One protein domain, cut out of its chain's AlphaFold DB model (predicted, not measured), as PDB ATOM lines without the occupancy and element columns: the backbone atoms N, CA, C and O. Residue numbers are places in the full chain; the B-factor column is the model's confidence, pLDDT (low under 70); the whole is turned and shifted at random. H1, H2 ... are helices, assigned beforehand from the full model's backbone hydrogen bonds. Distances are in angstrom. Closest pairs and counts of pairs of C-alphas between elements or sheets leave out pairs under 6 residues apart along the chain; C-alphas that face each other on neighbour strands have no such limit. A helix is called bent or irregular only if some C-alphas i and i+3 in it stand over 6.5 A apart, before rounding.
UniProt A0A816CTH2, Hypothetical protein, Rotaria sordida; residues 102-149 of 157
ATOM      1  N   ALA A 102     236.325 256.545 100.315       90.44
ATOM      2  CA  ALA A 102     235.959 256.806 101.706       90.44
ATOM      3  C   ALA A 102     235.307 258.187 101.889       90.44
ATOM      4  O   ALA A 102     234.214 258.283 102.448       90.44
ATOM      5  N   PHE A 103     235.902 259.248 101.335       89.62
ATOM      6  CA  PHE A 103     235.339 260.602 101.393       89.62
ATOM      7  C   PHE A 103     233.994 260.713 100.670       89.62
ATOM      8  O   PHE A 103     233.094 261.408 101.148       89.62
ATOM      9  N   SER A 104     233.823 260.009  99.549       90.56
ATOM     10  CA  SER A 104     232.545 259.942  98.835       90.56
ATOM     11  C   SER A 104     231.448 259.312  99.702       90.56
ATOM     12  O   SER A 104     230.358 259.874  99.828       90.56
ATOM     13  N   LYS A 105     231.744 258.195 100.388       91.69
ATOM     14  CA  LYS A 105     230.807 257.572 101.341       91.69
ATOM     15  C   LYS A 105     230.530 258.466 102.545       91.69
ATOM     16  O   LYS A 105     229.367 258.654 102.899       91.69
ATOM     17  N   MET A 106     231.563 259.073 103.121       91.50
ATOM     18  CA  MET A 106     231.427 259.982 104.257       91.50
ATOM     19  C   MET A 106     230.521 261.170 103.923       91.50
ATOM     20  O   MET A 106     229.662 261.527 104.726       91.50
ATOM     21  N   LYS A 107     230.643 261.737 102.717       90.31
ATOM     22  CA  LYS A 107     229.779 262.827 102.238       90.31
ATOM     23  C   LYS A 107     228.300 262.424 102.153       90.31
ATOM     24  O   LYS A 107     227.435 263.266 102.368       90.31
ATOM     25  N   LEU A 108     228.000 261.158 101.853       90.44
ATOM     26  CA  LEU A 108     226.625 260.641 101.835       90.44
ATOM     27  C   LEU A 108     226.074 260.386 103.247       90.44
ATOM     28  O   LEU A 108     224.879 260.557 103.481       90.44
ATOM     29  N   ILE A 109     226.930 259.975 104.187       91.12
ATOM     30  CA  ILE A 109     226.541 259.670 105.572       91.12
ATOM     31  C   ILE A 109     226.350 260.960 106.381       91.12
ATOM     32  O   ILE A 109     225.314 261.138 107.031       91.12
ATOM     33  N   LYS A 110     227.327 261.875 106.309       90.12
ATOM     34  CA  LYS A 110     227.337 263.162 107.012       90.12
ATOM     35  C   LYS A 110     226.520 264.196 106.237       90.12
ATOM     36  O   LYS A 110     227.050 265.041 105.519       90.12
ATOM     37  N   THR A 111     225.204 264.103 106.377       88.44
ATOM     38  CA  THR A 111     224.256 265.060 105.795       88.44
ATOM     39  C   THR A 111     224.052 266.272 106.707       88.44
ATOM     40  O   THR A 111     224.341 266.222 107.901       88.44
ATOM     41  N   HIS A 112     223.495 267.359 106.162       85.06
ATOM     42  CA  HIS A 112     223.230 268.603 106.902       85.06
ATOM     43  C   HIS A 112     222.370 268.405 108.169       85.06
ATOM     44  O   HIS A 112     222.504 269.147 109.132       85.06
ATOM     45  N   ILE A 113     221.504 267.387 108.193       85.44
ATOM     46  CA  ILE A 113     220.630 267.082 109.341       85.44
ATOM     47  C   ILE A 113     221.359 266.224 110.398       85.44
ATOM     48  O   ILE A 113     220.940 266.164 111.548       85.44
ATOM     49  N   ARG A 114     222.472 265.570 110.038       86.12
ATOM     50  CA  ARG A 114     223.243 264.653 110.901       86.12
ATOM     51  C   ARG A 114     224.565 265.262 111.380       86.12
ATOM     52  O   ARG A 114     225.554 264.556 111.550       86.12
ATOM     53  N   THR A 115     224.607 266.576 111.573       85.50
ATOM     54  CA  THR A 115     225.831 267.306 111.949       85.50
ATOM     55  C   THR A 115     226.247 267.110 113.408       85.50
ATOM     56  O   THR A 115     227.410 267.334 113.721       85.50
ATOM     57  N   THR A 116     225.341 266.657 114.278       90.00
ATOM     58  CA  THR A 116     225.564 266.459 115.726       90.00
ATOM     59  C   THR A 116     226.084 265.066 116.103       90.00
ATOM     60  O   THR A 116     226.160 264.722 117.279       90.00
ATOM     61  N   MET A 117     226.405 264.237 115.114       91.44
ATOM     62  CA  MET A 117     226.876 262.872 115.319       91.44
ATOM     63  C   MET A 117     228.335 262.837 115.800       91.44
ATOM     64  O   MET A 117     229.146 263.641 115.349       91.44
ATOM     65  N   THR A 118     228.668 261.892 116.686       93.12
ATOM     66  CA  THR A 118     230.045 261.686 117.160       93.12
ATOM     67  C   THR A 118     230.949 261.145 116.054       93.12
ATOM     68  O   THR A 118     230.492 260.428 115.156       93.12
ATOM     69  N   ASP A 119     232.244 261.463 116.136       91.50
ATOM     70  CA  ASP A 119     233.240 261.007 115.159       91.50
ATOM     71  C   ASP A 119     233.393 259.480 115.160       91.50
ATOM     72  O   ASP A 119     233.499 258.884 114.090       91.50
ATOM     73  N   GLU A 120     233.300 258.838 116.330       93.19
ATOM     74  CA  GLU A 120     233.301 257.371 116.464       93.19
ATOM     75  C   GLU A 120     232.178 256.741 115.637       93.19
ATOM     76  O   GLU A 120     232.421 255.967 114.714       93.19
ATOM     77  N   ARG A 121     230.936 257.182 115.870       92.12
ATOM     78  CA  ARG A 121     229.772 256.660 115.153       92.12
ATOM     79  C   ARG A 121     229.889 256.924 113.645       92.12
ATOM     80  O   ARG A 121     229.389 256.139 112.839       92.12
ATOM     81  N   LEU A 122     230.476 258.057 113.237       92.62
ATOM     82  CA  LEU A 122     230.679 258.392 111.822       92.62
ATOM     83  C   LEU A 122     231.698 257.459 111.178       92.62
ATOM     84  O   LEU A 122     231.462 256.998 110.060       92.62
ATOM     85  N   SER A 123     232.794 257.180 111.880       92.44
ATOM     86  CA  SER A 123     233.809 256.225 111.453       92.44
ATOM     87  C   SER A 123     233.198 254.838 111.248       92.44
ATOM     88  O   SER A 123     233.329 254.275 110.159       92.44
ATOM     89  N   ASP A 124     232.424 254.347 112.217       91.88
ATOM     90  CA  ASP A 124     231.775 253.032 112.144       91.88
ATOM     91  C   ASP A 124     230.826 252.920 110.941       91.88
ATOM     92  O   ASP A 124     230.887 251.965 110.163       91.88
ATOM     93  N   LEU A 125     229.979 253.935 110.718       91.31
ATOM     94  CA  LEU A 125     229.086 253.964 109.553       91.31
ATOM     95  C   LEU A 125     229.850 254.052 108.227       91.31
ATOM     96  O   LEU A 125     229.406 253.485 107.223       91.31
ATOM     97  N   CYS A 126     230.969 254.779 108.189       92.12
ATOM     98  CA  CYS A 126     231.816 254.855 107.002       92.12
ATOM     99  C   CYS A 126     232.405 253.487 106.664       92.12
ATOM    100  O   CYS A 126     232.311 253.085 105.505       92.12
ATOM    101  N   ILE A 127     232.929 252.757 107.654       91.50
ATOM    102  CA  ILE A 127     233.474 251.402 107.474       91.50
ATOM    103  C   ILE A 127     232.395 250.471 106.911       91.50
ATOM    104  O   ILE A 127     232.600 249.883 105.851       91.50
ATOM    105  N   LEU A 128     231.208 250.436 107.526       90.12
ATOM    106  CA  LEU A 128     230.075 249.627 107.048       90.12
ATOM    107  C   LEU A 128     229.645 249.980 105.612       90.12
ATOM    108  O   LEU A 128     229.198 249.128 104.847       90.12
ATOM    109  N   SER A 129     229.756 251.252 105.225       90.38
ATOM    110  CA  SER A 129     229.371 251.727 103.890       90.38
ATOM    111  C   SER A 129     230.440 251.478 102.820       90.38
ATOM    112  O   SER A 129     230.109 251.347 101.633       90.38
ATOM    113  N   ILE A 130     231.716 251.444 103.217       89.69
ATOM    114  CA  ILE A 130     232.850 251.103 102.352       89.69
ATOM    115  C   ILE A 130     232.879 249.589 102.129       89.69
ATOM    116  O   ILE A 130     232.881 249.177 100.971       89.69
ATOM    117  N   GLU A 131     232.792 248.791 103.195       88.12
ATOM    118  CA  GLU A 131     232.896 247.321 103.198       88.12
ATOM    119  C   GLU A 131     231.550 246.608 103.001       88.12
ATOM    120  O   GLU A 131     231.303 245.530 103.535       88.12
ATOM    121  N   ARG A 132     230.652 247.195 102.204       83.81
ATOM    122  CA  ARG A 132     229.322 246.616 101.938       83.81
ATOM    123  C   ARG A 132     229.383 245.222 101.297       83.81
ATOM    124  O   ARG A 132     228.429 244.464 101.407       83.81
ATOM    125  N   ASP A 133     230.477 244.914 100.611       85.31
ATOM    126  CA  ASP A 133     230.666 243.639  99.916       85.31
ATOM    127  C   ASP A 133     230.981 242.486 100.893       85.31
ATOM    128  O   ASP A 133     231.014 241.322 100.493       85.31
ATOM    129  N   PHE A 134     231.188 242.792 102.179       84.81
ATOM    130  CA  PHE A 134     231.363 241.801 103.230       84.81
ATOM    131  C   PHE A 134     230.008 241.246 103.687       84.81
ATOM    132  O   PHE A 134     229.098 241.995 104.044       84.81
ATOM    133  N   ASN A 135     229.869 239.920 103.693       85.00
ATOM    134  CA  ASN A 135     228.628 239.268 104.095       85.00
ATOM    135  C   ASN A 135     228.547 239.226 105.629       85.00
ATOM    136  O   ASN A 135     229.321 238.521 106.274       85.00
ATOM    137  N   ILE A 136     227.638 240.008 106.207       85.31
ATOM    138  CA  ILE A 136     227.441 240.097 107.657       85.31
ATOM    139  C   ILE A 136     226.240 239.230 108.035       85.31
ATOM    140  O   ILE A 136     225.161 239.390 107.465       85.31
ATOM    141  N   ASP A 137     226.417 238.336 109.010       89.38
ATOM    142  CA  ASP A 137     225.309 237.590 109.604       89.38
ATOM    143  C   ASP A 137     224.537 238.492 110.574       89.38
ATOM    144  O   ASP A 137     225.002 238.816 111.671       89.38
ATOM    145  N   PHE A 138     223.357 238.939 110.146       85.81
ATOM    146  CA  PHE A 138     222.527 239.840 110.936       85.81
ATOM    147  C   PHE A 138     222.039 239.202 112.241       85.81
ATOM    148  O   PHE A 138     221.921 239.928 113.227       85.81
ATOM    149  N   GLU A 139     221.806 237.886 112.283       88.50
ATOM    150  CA  GLU A 139     221.350 237.209 113.507       88.50
ATOM    151  C   GLU A 139     222.442 237.242 114.575       88.50
ATOM    152  O   GLU A 139     222.203 237.653 115.710       88.50
ATOM    153  N   GLN A 140     223.686 236.952 114.181       89.44
ATOM    154  CA  GLN A 140     224.827 237.037 115.090       89.44
ATOM    155  C   GLN A 140     225.005 238.453 115.661       89.44
ATOM    156  O   GLN A 140     225.311 238.618 116.845       89.44
ATOM    157  N   VAL A 141     224.816 239.486 114.834       87.00
ATOM    158  CA  VAL A 141     224.911 240.885 115.276       87.00
ATOM    159  C   VAL A 141     223.791 241.232 116.257       87.00
ATOM    160  O   VAL A 141     224.049 241.905 117.258       87.00
ATOM    161  N   ILE A 142     222.563 240.771 116.001       86.88
ATOM    162  CA  ILE A 142     221.411 240.983 116.888       86.88
ATOM    163  C   ILE A 142     221.646 240.305 118.241       86.88
ATOM    164  O   ILE A 142     221.465 240.948 119.278       86.88
ATOM    165  N   ASP A 143     222.114 239.057 118.241       88.62
ATOM    166  CA  ASP A 143     222.420 238.309 119.461       88.62
ATOM    167  C   ASP A 143     223.513 238.997 120.289       88.62
ATOM    168  O   ASP A 143     223.353 239.199 121.497       88.62
ATOM    169  N   GLN A 144     224.603 239.436 119.652       87.38
ATOM    170  CA  GLN A 144     225.671 240.171 120.339       87.38
ATOM    171  C   GLN A 144     225.196 241.521 120.887       87.38
ATOM    172  O   GLN A 144     225.553 241.896 122.009       87.38
ATOM    173  N   PHE A 145     224.378 242.251 120.129       84.31
ATOM    174  CA  PHE A 145     223.797 243.508 120.592       84.31
ATOM    175  C   PHE A 145     222.899 243.285 121.817       84.31
ATOM    176  O   PHE A 145     223.005 244.023 122.797       84.31
ATOM    177  N   ALA A 146     222.076 242.233 121.802       83.94
ATOM    178  CA  ALA A 146     221.190 241.880 122.906       83.94
ATOM    179  C   ALA A 146     221.950 241.494 124.185       83.94
ATOM    180  O   ALA A 146     221.543 241.898 125.273       83.94
ATOM    181  N   VAL A 147     223.067 240.763 124.068       85.06
ATOM    182  CA  VAL A 147     223.941 240.433 125.212       85.06
ATOM    183  C   VAL A 147     224.572 241.690 125.809       85.06
ATOM    184  O   VAL A 147     224.649 241.832 127.029       85.06
ATOM    185  N   ASN A 148     225.004 242.624 124.963       81.38
ATOM    186  CA  ASN A 148     225.666 243.841 125.421       81.38
ATOM    187  C   ASN A 148     224.683 244.887 125.969       81.38
ATOM    188  O   ASN A 148     225.104 245.790 126.690       81.38
ATOM    189  N   HIS A 149     223.400 244.835 125.595       73.88
ATOM    190  CA  HIS A 149     222.381 245.818 125.974       73.88
ATOM    191  C   HIS A 149     221.160 245.119 126.598       73.88
ATOM    192  O   HIS A 149     220.143 244.869 125.952       73.88
TER     193      HIS A 149
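This is residues 102 to 149 of the 157 residues of the protein "Hypothetical protein" of Rotaria sordida (UniProt A0A816CTH2). The model is a wide, open U, with H2 and H3 as its two arms, the link of residues 131 to 137 as its bend, and a gap between the arms; the short helix H1 packs crosswise on H2, and H3 is off by itself at the end of the link. H1 and H2 make the one place where helices meet, and the link between them, residues 110 to 118, loops out from the end of H1 and comes back to the start of H2. The printed part has 48 residues with three named helices, in the order H1, H2, H3, and no named strand; the class is all helix, helices being the only kind of named element, with 31 of the 48 printed residues. The whole is loose, with a radius of gyration of the C-alphas of 12.9 A, and the C-alphas span 33 by 25 by 15 A along their three main axes.

H1, residues 102 to 109, and H2, residues 119 to 130, touch, with 10 pairs of C-alphas within 8 A. Their closest C-alphas are those of Met 106 and Cys 126, 5.8 A apart. The centres of H1 and H2 are 9.4 A apart. Their lines stand at 72 degrees, about perpendicular, but only just. H3, residues 138 to 148, touches no helix. H2 and H3 are apart, though they follow each other in the chain: no C-alpha of the one is within 8 A of the other. H1 and H3 are apart as well. Residues 137 to 149, of which 138 to 148 belong to H3, stand free: there, no C-alpha 8 or more residues away along the chain comes within 10 A. Residues 115 to 121, of which 119 to 121 belong to H2, also stand free by that measure. In the backbone, every pair of O of residue i and N of residue i+4 is within hydrogen-bond range in H1, H2 and H3.

The printed part begins with H1 at Ala 102, whose C-alpha is at (235.959, 256.806, 101.706). H1 has 8 residues and runs to Ile 109. Nine residues, 110 to 118, follow as a short link; within it, residues 112 to 114 are a run of helix too short to bear a name. H2, the longest helix by residues, has 12 and measures 16.2 A from first to last C-alpha. It begins at Asp 119, C-alpha at (233.240, 261.007, 115.159), and ends at Ile 130, C-alpha at (232.850, 251.103, 102.352). Seven residues, 131 to 137, then form a short link. H3 has 11 residues and measures 15.4 A from its first C-alpha, that of Phe 138, to its last, that of Asn 148 at (225.666, 243.841, 125.421). His 149 follows as the last printed residue. H1, H2 and H3 are not bent.

The two C-alphas farthest apart are those of Ser 104 in H1 and Val 147 in H3, at 33.9 A. The C-alphas of the first and last printed residues, Ala 102 and His 149, are 29.9 A apart. The printed part runs from 102 to 149 without a cut, within a full chain of 157 residues. Neither link is long: H1 to H2 and H2 to H3 are both short, and neither is tight. The mean pLDDT of the printed part is 88.4, and no printed residue is under 70. By element the mean pLDDT is 91 for H1, 92 for H2 and 86 for H3.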